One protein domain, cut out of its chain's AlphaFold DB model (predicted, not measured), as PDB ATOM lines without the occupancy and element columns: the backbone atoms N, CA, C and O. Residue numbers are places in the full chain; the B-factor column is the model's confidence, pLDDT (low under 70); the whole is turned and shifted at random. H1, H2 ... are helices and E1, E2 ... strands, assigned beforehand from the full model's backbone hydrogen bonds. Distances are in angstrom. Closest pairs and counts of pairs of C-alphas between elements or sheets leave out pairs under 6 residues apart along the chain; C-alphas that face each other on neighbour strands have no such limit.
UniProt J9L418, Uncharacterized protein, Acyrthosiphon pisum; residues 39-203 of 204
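What this domain is: This is residues 39 to 203 of the 204 residues of an uncharacterized protein of Acyrthosiphon pisum (UniProt J9L418). A long, twisted sheet, whose long strands are E1, E8 and E9, runs through much of this elongated domain, with the short E2 and E3 at one edge; H1 packs on one face of it, mostly at E1, and the small sheet E4 E5 E6 packs on H1 with E4. The tip of the hairpin E8 and E9 makes one end of the long axis, and the two-strand sheet E7 E10 lies towards the other. The printed part has 165 residues, with one named helix and ten named strands in the order E1 E2 E3 H1 E4 E5 E6 E7 E8 E9 E10. It is mostly strand, and its sheets, E1 - E8 - E9 - E2 - E3, E4 - E5 - E6 and E7 - E10, are all antiparallel. It is only just compact, close to loose, with a radius of gyration of the C-alphas of 17.9 A and spans of 65 by 36 by 25 A.

How they stand to each other: E8, residues 157 to 172, is antiparallel to the edge strand E1, residues 45 to 57, with N 49 and O 164 2.8 A apart, within hydrogen-bond range. E8 forms a hairpin with E9, residues 175 to 187 (N 165 to O 181, 2.8 A). E2, residues 74 to 77, is the next neighbour of E9 (N 76 to O 184, 2.8 A) and forms a hairpin with the edge strand E3, residues 80 to 82 (N 77 to O 80, 2.8 A). H1, residues 94 to 107, is on one face of this sheet, making two layers, helix and sheet; the closest C-alphas of E1 and H1, Glu 47 and Ala 100, are 5.1 A apart. In H1, 9 of 10 O i to N i+4 pairs are within hydrogen-bond range. E4, residues 114 to 117, E5, residues 121 to 126, and E6, residues 130 to 135, form a meander, each strand the antiparallel neighbour of the one before (N 115 to O 123, 2.8 A; N 124 to O 132, 2.9 A). H1 is on this sheet too; the closest C-alphas of H1 and E4, Ile 106 and Val 117, are 6.2 A apart. E7, residues 151 to 155, is antiparallel to E10, residues 199 to 202 (N 155 to O 199, 2.9 A), and runs on into E8 at 57 degrees.

Where its parts are: E1 begins at C-alpha 45 (320.250, 212.949, 296.692), is 33.7 A long and bends by 63 degrees at residue 51. E8 is 45.6 A long and ends at C-alpha 172 (314.197, 215.405, 282.909). E9 is 35.3 A long and bends by 55 degrees at residue 182. H1 is 20.3 A long. E10 ends at C-alpha 202 (357.434, 194.340, 320.198).

The domain as a whole: The C-alphas farthest apart, Gly 173 and Lys 203, are 65.7 A apart. The printed part has no cut. The links E1 to E2, E3 to H1, E6 to E7 and E9 to E10 are long. Mean pLDDT of the printed part is 77.3; 43 residues are under 70, among them 62 to 71 and 138 to 149.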
ATOM      1  N   VAL A  39     308.254 210.864 290.964       49.88
ATOM      2  CA  VAL A  39     308.229 212.332 291.013       49.88
ATOM      3  C   VAL A  39     308.649 212.749 292.420       49.88
ATOM      4  O   VAL A  39     307.823 212.816 293.326       49.88
ATOM      5  N   PHE A  40     309.942 212.992 292.621       53.50
ATOM      6  CA  PHE A  40     310.435 213.603 293.853       53.50
ATOM      7  C   PHE A  40     310.444 215.125 293.723       53.50
ATOM      8  O   PHE A  40     310.646 215.681 292.643       53.50
ATOM      9  N   LYS A  41     310.217 215.812 294.842       48.78
ATOM     10  CA  LYS A  41     310.311 217.276 294.933       48.78
ATOM     11  C   LYS A  41     311.753 217.746 295.210       48.78
ATOM     12  O   LYS A  41     311.976 218.943 295.345       48.78
ATOM     13  N   SER A  42     312.708 216.820 295.353       51.03
ATOM     14  CA  SER A  42     314.072 217.097 295.811       51.03
ATOM     15  C   SER A  42     315.086 217.194 294.674       51.03
ATOM     16  O   SER A  42     314.959 216.546 293.640       51.03
ATOM     17  N   VAL A  43     316.139 217.969 294.933       62.41
ATOM     18  CA  VAL A  43     317.418 217.926 294.211       62.41
ATOM     19  C   VAL A  43     317.987 216.500 294.291       62.41
ATOM     20  O   VAL A  43     317.579 215.726 295.162       62.41
ATOM     21  N   GLU A  44     318.891 216.136 293.379       72.12
ATOM     22  CA  GLU A  44     319.622 214.863 293.439       72.12
ATOM     23  C   GLU A  44     320.110 214.569 294.863       72.12
ATOM     24  O   GLU A  44     320.559 215.472 295.573       72.12
ATOM     25  N   SER A  45     319.977 213.319 295.304       83.88
ATOM     26  CA  SER A  45     320.250 212.949 296.692       83.88
ATOM     27  C   SER A  45     320.943 211.599 296.809       83.88
ATOM     28  O   SER A  45     320.817 210.724 295.948       83.88
ATOM     29  N   VAL A  46     321.680 211.449 297.907       87.12
ATOM     30  CA  VAL A  46     322.294 210.195 298.334       87.12
ATOM     31  C   VAL A  46     321.807 209.891 299.742       87.12
ATOM     32  O   VAL A  46     321.856 210.750 300.623       87.12
ATOM     33  N   GLU A  47     321.338 208.666 299.945       88.31
ATOM     34  CA  GLU A  47     320.865 208.172 301.236       88.31
ATOM     35  C   GLU A  47     321.590 206.878 301.594       88.31
ATOM     36  O   GLU A  47     321.776 206.007 300.744       88.31
ATOM     37  N   PHE A  48     321.995 206.757 302.857       87.94
ATOM     38  CA  PHE A  48     322.609 205.554 303.405       87.94
ATOM     39  C   PHE A  48     321.738 204.996 304.529       87.94
ATOM     40  O   PHE A  48     321.399 205.705 305.476       87.94
ATOM     41  N   LEU A  49     321.385 203.720 304.417       86.81
ATOM     42  CA  LEU A  49     320.493 203.012 305.327       86.81
ATOM     43  C   LEU A  49     321.254 201.831 305.946       86.81
ATOM     44  O   LEU A  49     321.456 200.818 305.266       86.81
ATOM     45  N   PRO A  50     321.716 201.939 307.202       84.94
ATOM     46  CA  PRO A  50     322.506 200.909 307.838       84.94
ATOM     47  C   PRO A  50     321.593 199.736 308.197       84.94
ATOM     48  O   PRO A  50     320.454 199.869 308.647       84.94
ATOM     49  N   ILE A  51     322.106 198.547 307.931       84.12
ATOM     50  CA  ILE A  51     321.413 197.277 308.129       84.12
ATOM     51  C   ILE A  51     322.028 196.556 309.325       84.12
ATOM     52  O   ILE A  51     321.307 195.982 310.136       84.12
ATOM     53  N   GLU A  52     323.355 196.599 309.436       83.25
ATOM     54  CA  GLU A  52     324.119 195.915 310.471       83.25
ATOM     55  C   GLU A  52     325.285 196.797 310.918       83.25
ATOM     56  O   GLU A  52     325.966 197.425 310.102       83.25
ATOM     57  N   TYR A  53     325.526 196.798 312.225       84.19
ATOM     58  CA  TYR A  53     326.645 197.471 312.857       84.19
ATOM     59  C   TYR A  53     327.354 196.510 313.798       84.19
ATOM     60  O   TYR A  53     326.711 195.830 314.598       84.19
ATOM     61  N   LYS A  54     328.684 196.476 313.722       84.56
ATOM     62  CA  LYS A  54     329.508 195.763 314.695       84.56
ATOM     63  C   LYS A  54     330.876 196.398 314.834       84.56
ATOM     64  O   LYS A  54     331.470 196.855 313.858       84.56
ATOM     65  N   THR A  55     331.423 196.307 316.036       81.62
ATOM     66  CA  THR A  55     332.841 196.569 316.265       81.62
ATOM     67  C   THR A  55     333.579 195.240 316.350       81.62
ATOM     68  O   THR A  55     333.214 194.372 317.136       81.62
ATOM     69  N   THR A  56     334.587 195.045 315.502       78.00
ATOM     70  CA  THR A  56     335.345 193.789 315.409       78.00
ATOM     71  C   THR A  56     336.815 194.049 315.708       78.00
ATOM     72  O   THR A  56     337.434 194.905 315.079       78.00
ATOM     73  N   SER A  57     337.394 193.289 316.639       73.69
ATOM     74  CA  SER A  57     338.850 193.201 316.764       73.69
ATOM     75  C   SER A  57     339.363 192.259 315.690       73.69
ATOM     76  O   SER A  57     338.946 191.104 315.622       73.69
ATOM     77  N   PHE A  58     340.288 192.736 314.872       67.19
ATOM     78  CA  PHE A  58     341.059 191.858 314.007       67.19
ATOM     79  C   PHE A  58     342.165 191.175 314.842       67.19
ATOM     80  O   PHE A  58     342.432 191.590 315.973       67.19
ATOM     81  N   GLY A  59     342.729 190.067 314.356       63.69
ATOM     82  CA  GLY A  59     343.831 189.368 315.032       63.69
ATOM     83  C   GLY A  59     345.115 190.205 315.110       63.69
ATOM     84  O   GLY A  59     345.150 191.355 314.678       63.69
ATOM     85  N   PHE A  60     346.179 189.627 315.666       72.69
ATOM     86  CA  PHE A  60     347.520 190.184 315.487       72.69
ATOM     87  C   PHE A  60     348.052 189.756 314.119       72.69
ATOM     88  O   PHE A  60     347.974 188.573 313.784       72.69
ATOM     89  N   PHE A  61     348.590 190.698 313.348       71.94
ATOM     90  CA  PHE A  61     349.200 190.430 312.045       71.94
ATOM     91  C   PHE A  61     350.651 190.901 312.040       71.94
ATOM     92  O   PHE A  61     350.928 191.955 312.625       71.94
ATOM     93  N   PRO A  62     351.563 190.141 311.408       67.88
ATOM     94  CA  PRO A  62     352.943 190.565 311.239       67.88
ATOM     95  C   PRO A  62     353.006 191.821 310.365       67.88
ATOM     96  O   PRO A  62     352.225 191.983 309.424       67.88
ATOM     97  N   LEU A  63     353.931 192.714 310.700       67.44
ATOM     98  CA  LEU A  63     354.177 193.945 309.956       67.44
ATOM     99  C   LEU A  63     355.230 193.678 308.873       67.44
ATOM    100  O   LEU A  63     356.424 193.676 309.160       67.44
ATOM    101  N   ASP A  64     354.799 193.445 307.632       54.62
ATOM    102  CA  ASP A  64     355.708 193.310 306.485       54.62
ATOM    103  C   ASP A  64     355.883 194.668 305.761       54.62
ATOM    104  O   ASP A  64     355.080 195.058 304.919       54.62
ATOM    105  N   PHE A  65     356.986 195.343 306.116       52.72
ATOM    106  CA  PHE A  65     357.792 196.350 305.389       52.72
ATOM    107  C   PHE A  65     357.298 197.793 305.104       52.72
ATOM    108  O   PHE A  65     356.273 198.043 304.478       52.72
ATOM    109  N   GLY A  66     358.213 198.739 305.404       48.53
ATOM    110  CA  GLY A  66     358.289 200.121 304.896       48.53
ATOM    111  C   GLY A  66     358.022 201.201 305.954       48.53
ATOM    112  O   GLY A  66     357.070 201.085 306.710       48.53
ATOM    113  N   ASN A  67     358.816 202.284 305.981       48.41
ATOM    114  CA  ASN A  67     358.711 203.394 306.958       48.41
ATOM    115  C   ASN A  67     357.359 204.152 306.957       48.41
ATOM    116  O   ASN A  67     357.199 205.112 307.706       48.41
ATOM    117  N   SER A  68     356.384 203.772 306.126       53.19
ATOM    118  CA  SER A  68     355.027 204.328 306.119       53.19
ATOM    119  C   SER A  68     354.069 203.361 305.419       53.19
ATOM    120  O   SER A  68     354.191 203.134 304.216       53.19
ATOM    121  N   THR A  69     353.103 202.804 306.150       57.16
ATOM    122  CA  THR A  69     352.042 201.959 305.582       57.16
ATOM    123  C   THR A  69     350.711 202.674 305.760       57.16
ATOM    124  O   THR A  69     350.268 202.907 306.875       57.16
ATOM    125  N   VAL A  70     350.056 203.045 304.665       58.78
ATOM    126  CA  VAL A  70     348.759 203.733 304.696       58.78
ATOM    127  C   VAL A  70     347.655 202.695 304.889       58.78
ATOM    128  O   VAL A  70     347.504 201.801 304.059       58.78
ATOM    129  N   TYR A  71     346.868 202.813 305.961       66.44
ATOM    130  CA  TYR A  71     345.667 201.997 306.171       66.44
ATOM    131  C   TYR A  71     344.432 202.887 306.023       66.44
ATOM    132  O   TYR A  71     343.980 203.486 307.001       66.44
ATOM    133  N   PRO A  72     343.877 203.017 304.807       71.31
ATOM    134  CA  PRO A  72     342.697 203.833 304.608       71.31
ATOM    135  C   PRO A  72     341.469 203.155 305.223       71.31
ATOM    136  O   PRO A  72     341.377 201.930 305.322       71.31
ATOM    137  N   ASN A  73     340.475 203.967 305.577       79.19
ATOM    138  CA  ASN A  73     339.105 203.480 305.653       79.19
ATOM    139  C   ASN A  73     338.719 202.874 304.300       79.19
ATOM    140  O   ASN A  73     339.022 203.457 303.260       79.19
ATOM    141  N   LEU A  74     338.054 201.721 304.316       81.19
ATOM    142  CA  LEU A  74     337.708 200.990 303.099       81.19
ATOM    143  C   LEU A  74     336.197 200.953 302.899       81.19
ATOM    144  O   LEU A  74     335.429 200.815 303.859       81.19
ATOM    145  N   ILE A  75     335.790 201.035 301.634       88.94
ATOM    146  CA  ILE A  75     334.424 200.778 301.195       88.94
ATOM    147  C   ILE A  75     334.453 199.467 300.423       88.94
ATOM    148  O   ILE A  75     335.067 199.385 299.367       88.94
ATOM    149  N   THR A  76     333.770 198.439 300.910       91.44
ATOM    150  CA  THR A  76     333.578 197.215 300.133       91.44
ATOM    151  C   THR A  76     332.313 197.365 299.290       91.44
ATOM    152  O   THR A  76     331.211 197.538 299.824       91.44
ATOM    153  N   TYR A  77     332.473 197.293 297.970       91.50
ATOM    154  CA  TYR A  77     331.419 197.386 296.965       91.50
ATOM    155  C   TYR A  77     331.528 196.218 295.976       91.50
ATOM    156  O   TYR A  77     332.573 196.024 295.360       91.50
ATOM    157  N   LYS A  78     330.450 195.434 295.814       90.00
ATOM    158  CA  LYS A  78     330.431 194.209 294.979       90.00
ATOM    159  C   LYS A  78     331.624 193.279 295.263       90.00
ATOM    160  O   LYS A  78     332.336 192.873 294.346       90.00
ATOM    161  N   ASP A  79     331.851 193.011 296.549       87.75
ATOM    162  CA  ASP A  79     332.928 192.153 297.071       87.75
ATOM    163  C   ASP A  79     334.354 192.615 296.720       87.75
ATOM    164  O   ASP A  79     335.303 191.834 296.767       87.75
ATOM    165  N   LYS A  80     334.517 193.898 296.374       88.25
ATOM    166  CA  LYS A  80     335.813 194.531 296.129       88.25
ATOM    167  C   LYS A  80     335.979 195.751 297.013       88.25
ATOM    168  O   LYS A  80     335.058 196.558 297.134       88.25
ATOM    169  N   ASP A  81     337.162 195.900 297.585       86.31
ATOM    170  CA  ASP A  81     337.513 197.117 298.302       86.31
ATOM    171  C   ASP A  81     337.796 198.237 297.296       86.31
ATOM    172  O   ASP A  81     338.539 198.062 296.328       86.31
ATOM    173  N   VAL A  82     337.151 199.379 297.510       86.50
ATOM    174  CA  VAL A  82     337.293 200.600 296.720       86.50
ATOM    175  C   VAL A  82     337.552 201.780 297.652       86.50
ATOM    176  O   VAL A  82     337.014 201.858 298.759       86.50
ATOM    177  N   GLU A  83     338.375 202.721 297.197       80.44
ATOM    178  CA  GLU A  83     338.692 203.941 297.951       80.44
ATOM    179  C   GLU A  83     337.583 204.996 297.840       80.44
ATOM    180  O   GLU A  83     337.406 205.827 298.728       80.44
ATOM    181  N   THR A  84     336.813 204.958 296.750       85.81
ATOM    182  CA  THR A  84     335.706 205.878 296.499       85.81
ATOM    183  C   THR A  84     334.584 205.210 295.708       85.81
ATOM    184  O   THR A  84     334.807 204.312 294.896       85.81
ATOM    185  N   LEU A  85     333.353 205.688 295.910       90.00
ATOM    186  CA  LEU A  85     332.204 205.332 295.074       90.00
ATOM    187  C   LEU A  85     332.075 206.222 293.827       90.00
ATOM    188  O   LEU A  85     331.198 205.968 292.995       90.00
ATOM    189  N   SER A  86     332.931 207.236 293.668       90.00
ATOM    190  CA  SER A  86     332.917 208.150 292.516       90.00
ATOM    191  C   SER A  86     333.273 207.439 291.213       90.00
ATOM    192  O   SER A  86     332.630 207.684 290.192       90.00
ATOM    193  N   ASP A  87     334.205 206.490 291.281       88.56
ATOM    194  CA  ASP A  87     334.676 205.716 290.125       88.56
ATOM    195  C   ASP A  87     333.790 204.498 289.819       88.56
ATOM    196  O   ASP A  87     333.969 203.802 288.819       88.56
ATOM    197  N   THR A  88     332.795 204.238 290.668       89.81
ATOM    198  CA  THR A  88     331.841 203.143 290.481       89.81
ATOM    199  C   THR A  88     330.650 203.573 289.620       89.81
ATOM    200  O   THR A  88     330.415 204.747 289.338       89.81
ATOM    201  N   GLU A  89     329.801 202.616 289.246       87.94
ATOM    202  CA  GLU A  89     328.537 202.877 288.540       87.94
ATOM    203  C   GLU A  89     327.512 203.716 289.331       87.94
ATOM    204  O   GLU A  89     326.538 204.205 288.734       87.94
ATOM    205  N   LEU A  90     327.722 203.874 290.644       88.06
ATOM    206  CA  LEU A  90     326.943 204.762 291.505       88.06
ATOM    207  C   LEU A  90     327.335 206.231 291.287       88.06
ATOM    208  O   LEU A  90     326.470 207.103 291.367       88.06
ATOM    209  N   LYS A  91     328.605 206.512 290.951       90.06
ATOM    210  CA  LYS A  91     329.148 207.866 290.752       90.06
ATOM    211  C   LYS A  91     328.818 208.811 291.913       90.06
ATOM    212  O   LYS A  91     328.303 209.909 291.691       90.06
ATOM    213  N   ILE A  92     328.996 208.352 293.149       90.44
ATOM    214  CA  ILE A  92     328.712 209.136 294.361       90.44
ATOM    215  C   ILE A  92     329.998 209.849 294.782       90.44
ATOM    216  O   ILE A  92     331.024 209.188 294.950       90.44
ATOM    217  N   SER A  93     329.950 211.176 294.940       89.69
ATOM    218  CA  SER A  93     331.102 211.948 295.416       89.69
ATOM    219  C   SER A  93     331.438 211.589 296.868       89.69
ATOM    220  O   SER A  93     330.562 211.177 297.632       89.69
ATOM    221  N   ASN A  94     332.698 211.762 297.276       86.25
ATOM    222  CA  ASN A  94     333.070 211.541 298.677       86.25
ATOM    223  C   ASN A  94     332.293 212.481 299.614       86.25
ATOM    224  O   ASN A  94     331.892 212.058 300.688       86.25
ATOM    225  N   GLU A  95     332.019 213.723 299.210       86.75
ATOM    226  CA  GLU A  95     331.237 214.671 300.013       86.75
ATOM    227  C   GLU A  95     329.786 214.205 300.212       86.75
ATOM    228  O   GLU A  95     329.291 214.177 301.343       86.75
ATOM    229  N   ASP A  96     329.125 213.760 299.139       89.00
ATOM    230  CA  ASP A  96     327.755 213.246 299.211       89.00
ATOM    231  C   ASP A  96     327.677 211.981 300.069       89.00
ATOM    232  O   ASP A  96     326.754 211.823 300.869       89.00
ATOM    233  N   LEU A  97     328.669 211.095 299.934       88.56
ATOM    234  CA  LEU A  97     328.789 209.883 300.739       88.56
ATOM    235  C   LEU A  97     328.903 210.217 302.227       88.56
ATOM    236  O   LEU A  97     328.153 209.686 303.044       88.56
ATOM    237  N   MET A  98     329.813 211.127 302.572       86.12
ATOM    238  CA  MET A  98     330.042 211.589 303.941       86.12
ATOM    239  C   MET A  98     328.781 212.209 304.543       86.12
ATOM    240  O   MET A  98     328.411 211.889 305.671       86.12
ATOM    241  N   SER A  99     328.093 213.054 303.774       86.75
ATOM    242  CA  SER A  99     326.836 213.689 304.177       86.75
ATOM    243  C   SER A  99     325.727 212.661 304.410       86.75
ATOM    244  O   SER A  99     325.017 212.732 305.416       86.75
ATOM    245  N   ALA A 100     325.597 211.670 303.522       88.00
ATOM    246  CA  ALA A 100     324.621 210.594 303.652       88.00
ATOM    247  C   ALA A 100     324.885 209.734 304.895       88.00
ATOM    248  O   ALA A 100     323.957 209.452 305.653       88.00
ATOM    249  N   VAL A 101     326.145 209.369 305.143       87.56
ATOM    250  CA  VAL A 101     326.545 208.610 306.333       87.56
ATOM    251  C   VAL A 101     326.294 209.422 307.603       87.56
ATOM    252  O   VAL A 101     325.623 208.934 308.504       87.56
ATOM    253  N   TYR A 102     326.726 210.682 307.661       85.81
ATOM    254  CA  TYR A 102     326.477 211.570 308.802       85.81
ATOM    255  C   TYR A 102     324.986 211.671 309.157       85.81
ATOM    256  O   TYR A 102     324.601 211.450 310.307       85.81
ATOM    257  N   LYS A 103     324.135 211.955 308.160       84.88
ATOM    258  CA  LYS A 103     322.677 212.043 308.341       84.88
ATOM    259  C   LYS A 103     322.082 210.735 308.836       84.88
ATOM    260  O   LYS A 103     321.151 210.758 309.635       84.88
ATOM    261  N   SER A 104     322.603 209.620 308.344       83.62
ATOM    262  CA  SER A 104     322.154 208.294 308.732       83.62
ATOM    263  C   SER A 104     322.428 208.026 310.211       83.62
ATOM    264  O   SER A 104     321.517 207.714 310.967       83.62
ATOM    265  N   LEU A 105     323.661 208.264 310.659       81.12
ATOM    266  CA  LEU A 105     324.091 207.925 312.017       81.12
ATOM    267  C   LEU A 105     323.444 208.788 313.104       81.12
ATOM    268  O   LEU A 105     323.284 208.319 314.223       81.12
ATOM    269  N   ILE A 106     323.079 210.038 312.802       78.62
ATOM    270  CA  ILE A 106     322.362 210.900 313.759       78.62
ATOM    271  C   ILE A 106     320.944 210.398 314.027       78.62
ATOM    272  O   ILE A 106     320.412 210.616 315.111       78.62
ATOM    273  N   ASN A 107     320.328 209.764 313.032       67.94
ATOM    274  CA  ASN A 107     318.909 209.436 313.056       67.94
ATOM    275  C   ASN A 107     318.637 207.938 313.273       67.94
ATOM    276  O   ASN A 107     317.474 207.540 313.252       67.94
ATOM    277  N   ASP A 108     319.669 207.106 313.454       66.44
ATOM    278  CA  ASP A 108     319.509 205.652 313.519       66.44
ATOM    279  C   ASP A 108     319.636 205.097 314.945       66.44
ATOM    280  O   ASP A 108     320.719 205.006 315.524       66.44
ATOM    281  N   GLU A 109     318.505 204.654 315.494       57.00
ATOM    282  CA  GLU A 109     318.417 204.047 316.827       57.00
ATOM    283  C   GLU A 109     319.093 202.664 316.935       57.00
ATOM    284  O   GLU A 109     319.367 202.191 318.040       57.00
ATOM    285  N   ARG A 110     319.381 201.973 315.819       60.28
ATOM    286  CA  ARG A 110     320.037 200.646 315.825       60.28
ATOM    287  C   ARG A 110     321.516 200.747 316.176       60.28
ATOM    288  O   ARG A 110     322.125 199.758 316.588       60.28
ATOM    289  N   LEU A 111     322.073 201.947 316.086       64.44
ATOM    290  CA  LEU A 111     323.438 202.289 316.446       64.44
ATOM    291  C   LEU A 111     323.540 202.723 317.909       64.44
ATOM    292  O   LEU A 111     324.176 203.718 318.220       64.44
ATOM    293  N   HIS A 112     322.920 201.973 318.817       64.00
ATOM    294  CA  HIS A 112     322.881 202.264 320.256       64.00
ATOM    295  C   HIS A 112     324.260 202.470 320.911       64.00
ATOM    296  O   HIS A 112     324.367 203.179 321.911       64.00
ATOM    297  N   ASP A 113     325.313 201.875 320.349       73.94
ATOM    298  CA  ASP A 113     326.688 202.076 320.810       73.94
ATOM    299  C   ASP A 113     327.298 203.399 320.322       73.94
ATOM    300  O   ASP A 113     328.302 203.849 320.869       73.94
ATOM    301  N   VAL A 114     326.714 204.054 319.315       80.62
ATOM    302  CA  VAL A 114     327.126 205.383 318.854       80.62
ATOM    303  C   VAL A 114     326.595 206.428 319.833       80.62
ATOM    304  O   VAL A 114     325.398 206.665 319.944       80.62
ATOM    305  N   ILE A 115     327.510 207.075 320.551       82.75
ATOM    306  CA  ILE A 115     327.188 208.067 321.585       82.75
ATOM    307  C   ILE A 115     327.063 209.471 320.982       82.75
ATOM    308  O   ILE A 115     326.289 210.294 321.464       82.75
ATOM    309  N   SER A 116     327.868 209.779 319.962       84.62
ATOM    310  CA  SER A 116     327.915 211.113 319.358       84.62
ATOM    311  C   SER A 116     328.368 211.045 317.910       84.62
ATOM    312  O   SER A 116     329.274 210.283 317.574       84.62
ATOM    313  N   VAL A 117     327.798 211.897 317.062       83.81
ATOM    314  CA  VAL A 117     328.119 211.981 315.635       83.81
ATOM    315  C   VAL A 117     328.471 213.422 315.277       83.81
ATOM    316  O   VAL A 117     327.748 214.361 315.600       83.81
ATOM    317  N   PHE A 118     329.588 213.591 314.584       83.44
ATOM    318  CA  PHE A 118     330.082 214.843 314.023       83.44
ATOM    319  C   PHE A 118     330.218 214.688 312.503       83.44
ATOM    320  O   PHE A 118     330.194 213.577 311.980       83.44
ATOM    321  N   SER A 119     330.405 215.795 311.785       76.75
ATOM    322  CA  SER A 119     330.424 215.815 310.313       76.75
ATOM    323  C   SER A 119     331.411 214.834 309.665       76.75
ATOM    324  O   SER A 119     331.140 214.326 308.582       76.75
ATOM    325  N   ASN A 120     332.546 214.552 310.309       77.62
ATOM    326  CA  ASN A 120     333.590 213.669 309.782       77.62
ATOM    327  C   ASN A 120     334.002 212.529 310.725       77.62
ATOM    328  O   ASN A 120     334.896 211.757 310.383       77.62
ATOM    329  N   ARG A 121     333.390 212.425 311.906       84.75
ATOM    330  CA  ARG A 121     333.761 211.443 312.929       84.75
ATOM    331  C   ARG A 121     332.582 211.096 313.816       84.75
ATOM    332  O   ARG A 121     331.652 211.881 313.950       84.75
ATOM    333  N   TYR A 122     332.650 209.960 314.477       87.38
ATOM    334  CA  TYR A 122     331.641 209.525 315.431       87.38
ATOM    335  C   TYR A 122     332.302 208.780 316.583       87.38
ATOM    336  O   TYR A 122     333.408 208.254 316.459       87.38
ATOM    337  N   VAL A 123     331.630 208.793 317.724       86.19
ATOM    338  CA  VAL A 123     332.110 208.227 318.978       86.19
ATOM    339  C   VAL A 123     331.267 207.014 319.303       86.19
ATOM    340  O   VAL A 123     330.041 207.101 319.333       86.19
ATOM    341  N   VAL A 124     331.935 205.903 319.572       86.06
ATOM    342  CA  VAL A 124     331.320 204.614 319.874       86.06
ATOM    343  C   VAL A 124     331.734 204.183 321.271       86.06
ATOM    344  O   VAL A 124     332.911 204.273 321.627       86.06
ATOM    345  N   ARG A 125     330.789 203.666 322.051       82.31
ATOM    346  CA  ARG A 125     331.056 202.941 323.288       82.31
ATOM    347  C   ARG A 125     331.540 201.530 322.970       82.31
ATOM    348  O   ARG A 125     330.855 200.778 322.289       82.31
ATOM    349  N   ILE A 126     332.689 201.144 323.511       79.75
ATOM    350  CA  ILE A 126     333.177 199.766 323.463       79.75
ATOM    351  C   ILE A 126     333.269 199.239 324.896       79.75
ATOM    352  O   ILE A 126     334.162 199.607 325.654       79.75
ATOM    353  N   GLY A 127     332.352 198.352 325.280       72.94
ATOM    354  CA  GLY A 127     332.292 197.818 326.644       72.94
ATOM    355  C   GLY A 127     331.723 198.817 327.660       72.94
ATOM    356  O   GLY A 127     330.971 199.720 327.303       72.94
ATOM    357  N   SER A 128     332.036 198.638 328.946       67.06
ATOM    358  CA  SER A 128     331.389 199.401 330.026       67.06
ATOM    359  C   SER A 128     331.819 200.870 330.091       67.06
ATOM    360  O   SER A 128     330.954 201.725 330.248       67.06
ATOM    361  N   ASN A 129     333.115 201.170 329.926       68.25
ATOM    362  CA  ASN A 129     333.662 202.522 330.129       68.25
ATOM    363  C   ASN A 129     334.598 203.022 329.017       68.25
ATOM    364  O   ASN A 129     335.073 204.151 329.106       68.25
ATOM    365  N   ASN A 130     334.880 202.226 327.981       80.06
ATOM    366  CA  ASN A 130     335.802 202.657 326.932       80.06
ATOM    367  C   ASN A 130     335.030 203.271 325.766       80.06
ATOM    368  O   ASN A 130     333.952 202.805 325.392       80.06
ATOM    369  N   VAL A 131     335.599 204.315 325.174       85.44
ATOM    370  CA  VAL A 131     335.078 204.953 323.966       85.44
ATOM    371  C   VAL A 131     336.147 204.950 322.884       85.44
ATOM    372  O   VAL A 131     337.340 205.023 323.173       85.44
ATOM    373  N   ARG A 132     335.714 204.855 321.632       87.62
ATOM    374  CA  ARG A 132     336.569 204.996 320.453       87.62
ATOM    375  C   ARG A 132     336.000 206.052 319.532       87.62
ATOM    376  O   ARG A 132     334.782 206.170 319.396       87.62
ATOM    377  N   VAL A 133     336.890 206.788 318.881       86.81
ATOM    378  CA  VAL A 133     336.528 207.768 317.861       86.81
ATOM    379  C   VAL A 133     336.867 207.175 316.507       86.81
ATOM    380  O   VAL A 133     338.005 206.799 316.270       86.81
ATOM    381  N   PHE A 134     335.894 207.097 315.613       87.12
ATOM    382  CA  PHE A 134     336.083 206.637 314.242       87.12
ATOM    383  C   PHE A 134     335.899 207.813 313.291       87.12
ATOM    384  O   PHE A 134     335.033 208.664 313.501       87.12
ATOM    385  N   THR A 135     336.713 207.869 312.242       83.06
ATOM    386  CA  THR A 135     336.628 208.896 311.197       83.06
ATOM    387  C   THR A 135     336.023 208.308 309.932       83.06
ATOM    388  O   THR A 135     336.222 207.131 309.647       83.06
ATOM    389  N   PHE A 136     335.323 209.126 309.151       76.62
ATOM    390  CA  PHE A 136     334.895 208.769 307.794       76.62
ATOM    391  C   PHE A 136     335.890 209.250 306.727       76.62
ATOM    392  O   PHE A 136     335.612 209.198 305.536       76.62
ATOM    393  N   LYS A 137     337.071 209.735 307.124       70.75
ATOM    394  CA  LYS A 137     338.099 210.161 306.171       70.75
ATOM    395  C   LYS A 137     338.705 208.945 305.458       70.75
ATOM    396  O   LYS A 137     339.333 208.107 306.095       70.75
ATOM    397  N   PHE A 138     338.509 208.848 304.150       65.25
ATOM    398  CA  PHE A 138     339.145 207.843 303.294       65.25
ATOM    399  C   PHE A 138     340.557 208.327 302.908       65.25
ATOM    400  O   PHE A 138     340.731 209.518 302.652       65.25
ATOM    401  N   GLY A 139     341.567 207.446 302.930       54.91
ATOM    402  CA  GLY A 139     342.971 207.816 302.662       54.91
ATOM    403  C   GLY A 139     343.666 208.551 303.818       54.91
ATOM    404  O   GLY A 139     343.964 209.739 303.709       54.91
ATOM    405  N   VAL A 140     343.898 207.872 304.948       57.22
ATOM    406  CA  VAL A 140     344.683 208.419 306.069       57.22
ATOM    407  C   VAL A 140     345.989 207.646 306.187       57.22
ATOM    408  O   VAL A 140     345.973 206.429 306.372       57.22
ATOM    409  N   ASP A 141     347.104 208.366 306.084       55.69
ATOM    410  CA  ASP A 141     348.435 207.796 306.266       55.69
ATOM    411  C   ASP A 141     348.637 207.387 307.724       55.69
ATOM    412  O   ASP A 141     348.329 208.143 308.650       55.69
ATOM    413  N   VAL A 142     349.160 206.177 307.924       60.59
ATOM    414  CA  VAL A 142     349.530 205.683 309.247       60.59
ATOM    415  C   VAL A 142     351.038 205.693 309.334       60.59
ATOM    416  O   VAL A 142     351.739 204.882 308.729       60.59
ATOM    417  N   GLU A 143     351.538 206.631 310.119       58.72
ATOM    418  CA  GLU A 143     352.918 206.610 310.559       58.72
ATOM    419  C   GLU A 143     352.977 205.788 311.846       58.72
ATOM    420  O   GLU A 143     352.496 206.217 312.899       58.72
ATOM    421  N   ILE A 144     353.508 204.571 311.739       62.19
ATOM    422  CA  ILE A 144     353.722 203.703 312.892       62.19
ATOM    423  C   ILE A 144     355.047 204.109 313.533       62.19
ATOM    424  O   ILE A 144     356.113 203.985 312.935       62.19
ATOM    425  N   ASP A 145     354.974 204.616 314.759       60.38
ATOM    426  CA  ASP A 145     356.145 205.077 315.492       60.38
ATOM    427  C   ASP A 145     357.005 203.895 315.984       60.38
ATOM    428  O   ASP A 145     356.680 203.227 316.970       60.38
ATOM    429  N   HIS A 146     358.128 203.654 315.302       61.22
ATOM    430  CA  HIS A 146     359.126 202.641 315.666       61.22
ATOM    431  C   HIS A 146     360.067 203.076 316.805       61.22
ATOM    432  O   HIS A 146     360.929 202.297 317.212       61.22
ATOM    433  N   THR A 147     359.945 204.295 317.345       56.62
ATOM    434  CA  THR A 147     360.900 204.814 318.346       56.62
ATOM    435  C   THR A 147     360.860 204.067 319.677       56.62
ATOM    436  O   THR A 147     361.821 204.131 320.443       56.62
ATOM    437  N   LYS A 148     359.773 203.341 319.960       64.88
ATOM    438  CA  LYS A 148     359.596 202.614 321.224       64.88
ATOM    439  C   LYS A 148     360.183 201.202 321.198       64.88
ATOM    440  O   LYS A 148     360.685 200.757 322.225       64.88
ATOM    441  N   CYS A 149     360.101 200.498 320.067       66.19
ATOM    442  CA  CYS A 149     360.634 199.145 319.886       66.19
ATOM    443  C   CYS A 149     360.530 198.684 318.422       66.19
ATOM    444  O   CYS A 149     359.755 199.235 317.638       66.19
ATOM    445  N   GLU A 150     361.253 197.616 318.069       73.75
ATOM    446  CA  GLU A 150     361.014 196.900 316.814       73.75
ATOM    447  C   GLU A 150     359.672 196.159 316.908       73.75
ATOM    448  O   GLU A 150     359.511 195.223 317.693       73.75
ATOM    449  N   ILE A 151     358.679 196.623 316.148       71.94
ATOM    450  CA  ILE A 151     357.318 196.082 316.176       71.94
ATOM    451  C   ILE A 151     357.291 194.747 315.424       71.94
ATOM    452  O   ILE A 151     357.712 194.666 314.274       71.94
ATOM    453  N   ASP A 152     356.773 193.711 316.080       72.62
ATOM    454  CA  ASP A 152     356.556 192.373 315.525       72.62
ATOM    455  C   ASP A 152     355.162 192.256 314.898       72.62
ATOM    456  O   ASP A 152     354.994 191.793 313.770       72.62
ATOM    457  N   GLN A 153     354.137 192.706 315.631       76.12
ATOM    458  CA  GLN A 153     352.740 192.535 315.238       76.12
ATOM    459  C   GLN A 153     351.891 193.753 315.587       76.12
ATOM    460  O   GLN A 153     352.098 194.392 316.620       76.12
ATOM    461  N   ILE A 154     350.872 194.008 314.767       78.00
ATOM    462  CA  ILE A 154     349.839 195.016 315.029       78.00
ATOM    463  C   ILE A 154     348.445 194.414 315.071       78.00
ATOM    464  O   ILE A 154     348.151 193.403 314.430       78.00
ATOM    465  N   ARG A 155     347.570 195.080 315.822       80.38
ATOM    466  CA  ARG A 155     346.146 194.779 315.907       80.38
ATOM    467  C   ARG A 155     345.324 196.055 315.764       80.38
ATOM    468  O   ARG A 155     345.626 197.074 316.380       80.38
ATOM    469  N   PHE A 156     344.236 195.948 315.002       75.88
ATOM    470  CA  PHE A 156     343.244 197.007 314.833       75.88
ATOM    471  C   PHE A 156     341.890 196.572 315.382       75.88
ATOM    472  O   PHE A 156     341.458 195.428 315.202       75.88
ATOM    473  N   ILE A 157     341.178 197.529 315.961       81.25
ATOM    474  CA  ILE A 157     339.732 197.447 316.133       81.25
ATOM    475  C   ILE A 157     339.115 198.141 314.920       81.25
ATOM    476  O   ILE A 157     339.535 199.236 314.576       81.25
ATOM    477  N   LYS A 158     338.144 197.523 314.250       84.50
ATOM    478  CA  LYS A 158     337.417 198.126 313.125       84.50
ATOM    479  C   LYS A 158     335.949 198.281 313.478       84.50
ATOM    480  O   LYS A 158     335.338 197.355 314.012       84.50
ATOM    481  N   SER A 159     335.373 199.417 313.120       87.06
ATOM    482  CA  SER A 159     333.927 199.570 313.056       87.06
ATOM    483  C   SER A 159     333.465 199.150 311.669       87.06
ATOM    484  O   SER A 159     333.883 199.729 310.670       87.06
ATOM    485  N   VAL A 160     332.591 198.150 311.609       88.38
ATOM    486  CA  VAL A 160     332.038 197.626 310.363       88.38
ATOM    487  C   VAL A 160     330.567 198.010 310.282       88.38
ATOM    488  O   VAL A 160     329.770 197.603 311.130       88.38
ATOM    489  N   ILE A 161     330.216 198.793 309.263       88.94
ATOM    490  CA  ILE A 161     328.845 199.256 309.021       88.94
ATOM    491  C   ILE A 161     328.401 198.746 307.658       88.94
ATOM    492  O   ILE A 161     328.880 199.215 306.627       88.94
ATOM    493  N   LYS A 162     327.480 197.784 307.639       90.12
ATOM    494  CA  LYS A 162     326.869 197.291 306.403       90.12
ATOM    495  C   LYS A 162     325.549 198.008 306.185       90.12
ATOM    496  O   LYS A 162     324.731 198.087 307.100       90.12
ATOM    497  N   GLY A 163     325.312 198.492 304.975       87.94
ATOM    498  CA  GLY A 163     324.077 199.194 304.656       87.94
ATOM    499  C   GLY A 163     323.774 199.250 303.170       87.94
ATOM    500  O   GLY A 163     324.587 198.869 302.329       87.94
ATOM    501  N   MET A 164     322.577 199.728 302.860       88.81
ATOM    502  CA  MET A 164     322.160 200.035 301.499       88.81
ATOM    503  C   MET A 164     322.417 201.514 301.225       88.81
ATOM    504  O   MET A 164     322.013 202.364 302.016       88.81
ATOM    505  N   ILE A 165     323.073 201.824 300.111       89.75
ATOM    506  CA  ILE A 165     323.243 203.191 299.630       89.75
ATOM    507  C   ILE A 165     322.424 203.394 298.364       89.75
ATOM    508  O   ILE A 165     322.500 202.590 297.437       89.75
ATOM    509  N   CYS A 166     321.642 204.466 298.327       85.81
ATOM    510  CA  CYS A 166     320.793 204.820 297.201       85.81
ATOM    511  C   CYS A 166     321.183 206.195 296.661       85.81
ATOM    512  O   CYS A 166     321.278 207.153 297.426       85.81
ATOM    513  N   LYS A 167     321.375 206.302 295.343       86.31
ATOM    514  CA  LYS A 167     321.525 207.577 294.631       86.31
ATOM    515  C   LYS A 167     320.297 207.839 293.769       86.31
ATOM    516  O   LYS A 167     319.941 207.007 292.931       86.31
ATOM    517  N   THR A 168     319.724 209.026 293.926       83.44
ATOM    518  CA  THR A 168     318.585 209.524 293.153       83.44
ATOM    519  C   THR A 168     319.048 210.669 292.255       83.44
ATOM    520  O   THR A 168     319.530 211.685 292.744       83.44
ATOM    521  N   VAL A 169     318.913 210.503 290.938       77.88
ATOM    522  CA  VAL A 169     319.383 211.459 289.913       77.88
ATOM    523  C   VAL A 169     318.203 211.958 289.091       77.88
ATOM    524  O   VAL A 169     317.353 211.155 288.697       77.88
ATOM    525  N   TYR A 170     318.157 213.257 288.799       73.44
ATOM    526  CA  TYR A 170     317.111 213.848 287.966       73.44
ATOM    527  C   TYR A 170     317.484 213.741 286.484       73.44
ATOM    528  O   TYR A 170     318.562 214.153 286.071       73.44
ATOM    529  N   VAL A 171     316.591 213.182 285.664       68.50
ATOM    530  CA  VAL A 171     316.876 212.934 284.239       68.50
ATOM    531  C   VAL A 171     316.208 213.975 283.336       68.50
ATOM    532  O   VAL A 171     316.841 214.466 282.409       68.50
ATOM    533  N   SER A 172     314.925 214.292 283.560       64.62
ATOM    534  CA  SER A 172     314.197 215.405 282.909       64.62
ATOM    535  C   SER A 172     312.737 215.494 283.374       64.62
ATOM    536  O   SER A 172     312.107 214.479 283.686       64.62
ATOM    537  N   GLY A 173     312.185 216.711 283.353       64.56
ATOM    538  CA  GLY A 173     310.798 217.070 283.681       64.56
ATOM    539  C   GLY A 173     310.359 216.733 285.111       64.56
ATOM    540  O   GLY A 173     310.192 217.610 285.951       64.56
ATOM    541  N   VAL A 174     310.127 215.443 285.357       61.47
ATOM    542  CA  VAL A 174     309.667 214.865 286.630       61.47
ATOM    543  C   VAL A 174     310.285 213.491 286.906       61.47
ATOM    544  O   VAL A 174     309.887 212.849 287.863       61.47
ATOM    545  N   ARG A 175     311.193 212.993 286.053       57.78
ATOM    546  CA  ARG A 175     311.688 211.610 286.101       57.78
ATOM    547  C   ARG A 175     312.994 211.513 286.873       57.78
ATOM    548  O   ARG A 175     313.963 212.195 286.532       57.78
ATOM    549  N   TYR A 176     313.035 210.574 287.811       68.00
ATOM    550  CA  TYR A 176     314.240 210.225 288.550       68.00
ATOM    551  C   TYR A 176     314.707 208.810 288.227       68.00
ATOM    552  O   TYR A 176     313.898 207.918 287.969       68.00
ATOM    553  N   ASN A 177     316.022 208.611 288.259       72.94
ATOM    554  CA  ASN A 177     316.640 207.294 288.273       72.94
ATOM    555  C   ASN A 177     317.165 207.028 289.684       72.94
ATOM    556  O   ASN A 177     317.984 207.804 290.179       72.94
ATOM    557  N   ILE A 178     316.699 205.947 290.303       79.31
ATOM    558  CA  ILE A 178     317.194 205.487 291.597       79.31
ATOM    559  C   ILE A 178     318.080 204.273 291.350       79.31
ATOM    560  O   ILE A 178     317.668 203.317 290.692       79.31
ATOM    561  N   LYS A 179     319.296 204.308 291.888       82.94
ATOM    562  CA  LYS A 179     320.170 203.138 291.979       82.94
ATOM    563  C   LYS A 179     320.490 202.885 293.438       82.94
ATOM    564  O   LYS A 179     321.030 203.776 294.086       82.94
ATOM    565  N   CYS A 180     320.176 201.689 293.918       83.88
ATOM    566  CA  CYS A 180     320.470 201.257 295.275       83.88
ATOM    567  C   CYS A 180     321.376 200.034 295.239       83.88
ATOM    568  O   CYS A 180     321.119 199.111 294.474       83.88
ATOM    569  N   GLU A 181     322.403 200.022 296.078       89.62
ATOM    570  CA  GLU A 181     323.349 198.915 296.188       89.62
ATOM    571  C   GLU A 181     323.746 198.682 297.644       89.62
ATOM    572  O   GLU A 181     323.610 199.565 298.495       89.62
ATOM    573  N   THR A 182     324.249 197.485 297.943       89.69
ATOM    574  CA  THR A 182     324.791 197.182 299.274       89.69
ATOM    575  C   THR A 182     326.265 197.561 299.339       89.69
ATOM    576  O   THR A 182     327.050 197.175 298.474       89.69
ATOM    577  N   ILE A 183     326.642 198.276 300.396       92.88
ATOM    578  CA  ILE A 183     328.028 198.625 300.710       92.88
ATOM    579  C   ILE A 183     328.366 198.230 302.144       92.88
ATOM    580  O   ILE A 183     327.490 198.119 303.007       92.88
ATOM    581  N   THR A 184     329.653 198.027 302.402       92.25
ATOM    582  CA  THR A 184     330.173 197.862 303.762       92.25
ATOM    583  C   THR A 184     331.287 198.863 304.003       92.25
ATOM    584  O   THR A 184     332.257 198.903 303.252       92.25
ATOM    585  N   PHE A 185     331.162 199.657 305.058       89.50
ATOM    586  CA  PHE A 185     332.240 200.500 305.552       89.50
ATOM    587  C   PHE A 185     333.067 199.728 306.565       89.50
ATOM    588  O   PHE A 185     332.516 199.188 307.524       89.50
ATOM    589  N   SER A 186     334.380 199.721 306.372       87.69
ATOM    590  CA  SER A 186     335.351 199.257 307.359       87.69
ATOM    591  C   SER A 186     336.166 200.453 307.825       87.69
ATOM    592  O   SER A 186     337.060 200.914 307.114       87.69
ATOM    593  N   LEU A 187     335.815 200.962 309.003       86.69
ATOM    594  CA  LEU A 187     336.343 202.207 309.541       86.69
ATOM    595  C   LEU A 187     337.305 201.942 310.689       86.69
ATOM    596  O   LEU A 187     337.048 201.107 311.562       86.69
ATOM    597  N   LEU A 188     338.410 202.669 310.682       84.44
ATOM    598  CA  LEU A 188     339.469 202.551 311.661       84.44
ATOM    599  C   LEU A 188     339.394 203.693 312.698       84.44
ATOM    600  O   LEU A 188     339.008 204.818 312.357       84.44
ATOM    601  N   PRO A 189     339.711 203.409 313.972       86.38
ATOM    602  CA  PRO A 189     339.649 204.384 315.044       86.38
ATOM    603  C   PRO A 189     340.861 205.311 315.011       86.38
ATOM    604  O   PRO A 189     341.947 204.926 314.587       86.38
ATOM    605  N   ILE A 190     340.682 206.528 315.503       83.00
ATOM    606  CA  ILE A 190     341.747 207.509 315.694       83.00
ATOM    607  C   ILE A 190     341.946 207.796 317.183       83.00
ATOM    608  O   ILE A 190     340.994 207.744 317.965       83.00
ATOM    609  N   ASP A 191     343.182 208.115 317.551       81.75
ATOM    610  CA  ASP A 191     343.564 208.541 318.891       81.75
ATOM    611  C   ASP A 191     343.255 210.031 319.140       81.75
ATOM    612  O   ASP A 191     342.693 210.741 318.298       81.75
ATOM    613  N   GLU A 192     343.636 210.525 320.318       77.31
ATOM    614  CA  GLU A 192     343.437 211.921 320.735       77.31
ATOM    615  C   GLU A 192     344.171 212.938 319.843       77.31
ATOM    616  O   GLU A 192     343.769 214.100 319.766       77.31
ATOM    617  N   THR A 193     345.221 212.506 319.140       77.50
ATOM    618  CA  THR A 193     346.007 213.330 318.211       77.50
ATOM    619  C   THR A 193     345.466 213.286 316.780       77.50
ATOM    620  O   THR A 193     345.941 214.017 315.911       77.50
ATOM    621  N   GLY A 194     344.450 212.456 316.527       72.94
ATOM    622  CA  GLY A 194     343.896 212.215 315.201       72.94
ATOM    623  C   GLY A 194     344.727 211.256 314.346       72.94
ATOM    624  O   GLY A 194     344.432 211.119 313.156       72.94
ATOM    625  N   LYS A 195     345.741 210.600 314.926       77.19
ATOM    626  CA  LYS A 195     346.479 209.504 314.288       77.19
ATOM    627  C   LYS A 195     345.707 208.200 314.445       77.19
ATOM    628  O   LYS A 195     344.813 208.096 315.280       77.19
ATOM    629  N   LEU A 196     346.022 207.209 313.616       77.38
ATOM    630  CA  LEU A 196     345.356 205.918 313.704       77.38
ATOM    631  C   LEU A 196     345.658 205.240 315.042       77.38
ATOM    632  O   LEU A 196     346.816 205.083 315.419       77.38
ATOM    633  N   GLU A 197     344.611 204.789 315.725       79.88
ATOM    634  CA  GLU A 197     344.774 204.029 316.950       79.88
ATOM    635  C   GLU A 197     345.088 202.559 316.633       79.88
ATOM    636  O   GLU A 197     344.282 201.837 316.037       79.88
ATOM    637  N   ILE A 198     346.271 202.115 317.064       78.44
ATOM    638  CA  ILE A 198     346.784 200.760 316.854       78.44
ATOM    639  C   ILE A 198     347.283 200.162 318.165       78.44
ATOM    640  O   ILE A 198     347.787 200.866 319.040       78.44
ATOM    641  N   GLU A 199     347.204 198.842 318.277       79.06
ATOM    642  CA  GLU A 199     347.924 198.104 319.309       79.06
ATOM    643  C   GLU A 199     349.140 197.412 318.697       79.06
ATOM    644  O   GLU A 199     349.017 196.749 317.666       79.06
ATOM    645  N   THR A 200     350.299 197.533 319.343       78.50
ATOM    646  CA  THR A 200     351.570 196.965 318.879       78.50
ATOM    647  C   THR A 200     352.098 195.918 319.861       78.50
ATOM    648  O   THR A 200     351.932 196.030 321.078       78.50
ATOM    649  N   LYS A 201     352.761 194.887 319.335       80.88
ATOM    650  CA  LYS A 201     353.638 193.981 320.088       80.88
ATOM    651  C   LYS A 201     355.062 194.142 319.587       80.88
ATOM    652  O   LYS A 201     355.280 194.149 318.379       80.88
ATOM    653  N   CYS A 202     356.011 194.251 320.508       78.25
ATOM    654  CA  CYS A 202     357.434 194.340 320.198       78.25
ATOM    655  C   CYS A 202     358.039 192.945 320.005       78.25
ATOM    656  O   CYS A 202     357.599 191.996 320.662       78.25
ATOM    657  N   LYS A 203     359.072 192.837 319.164       77.56
ATOM    658  CA  LYS A 203     359.953 191.665 319.153       77.56
ATOM    659  C   LYS A 203     360.638 191.553 320.517       77.56
ATOM    660  O   LYS A 203     361.036 192.568 321.093       77.56
TER     661      LYS A 203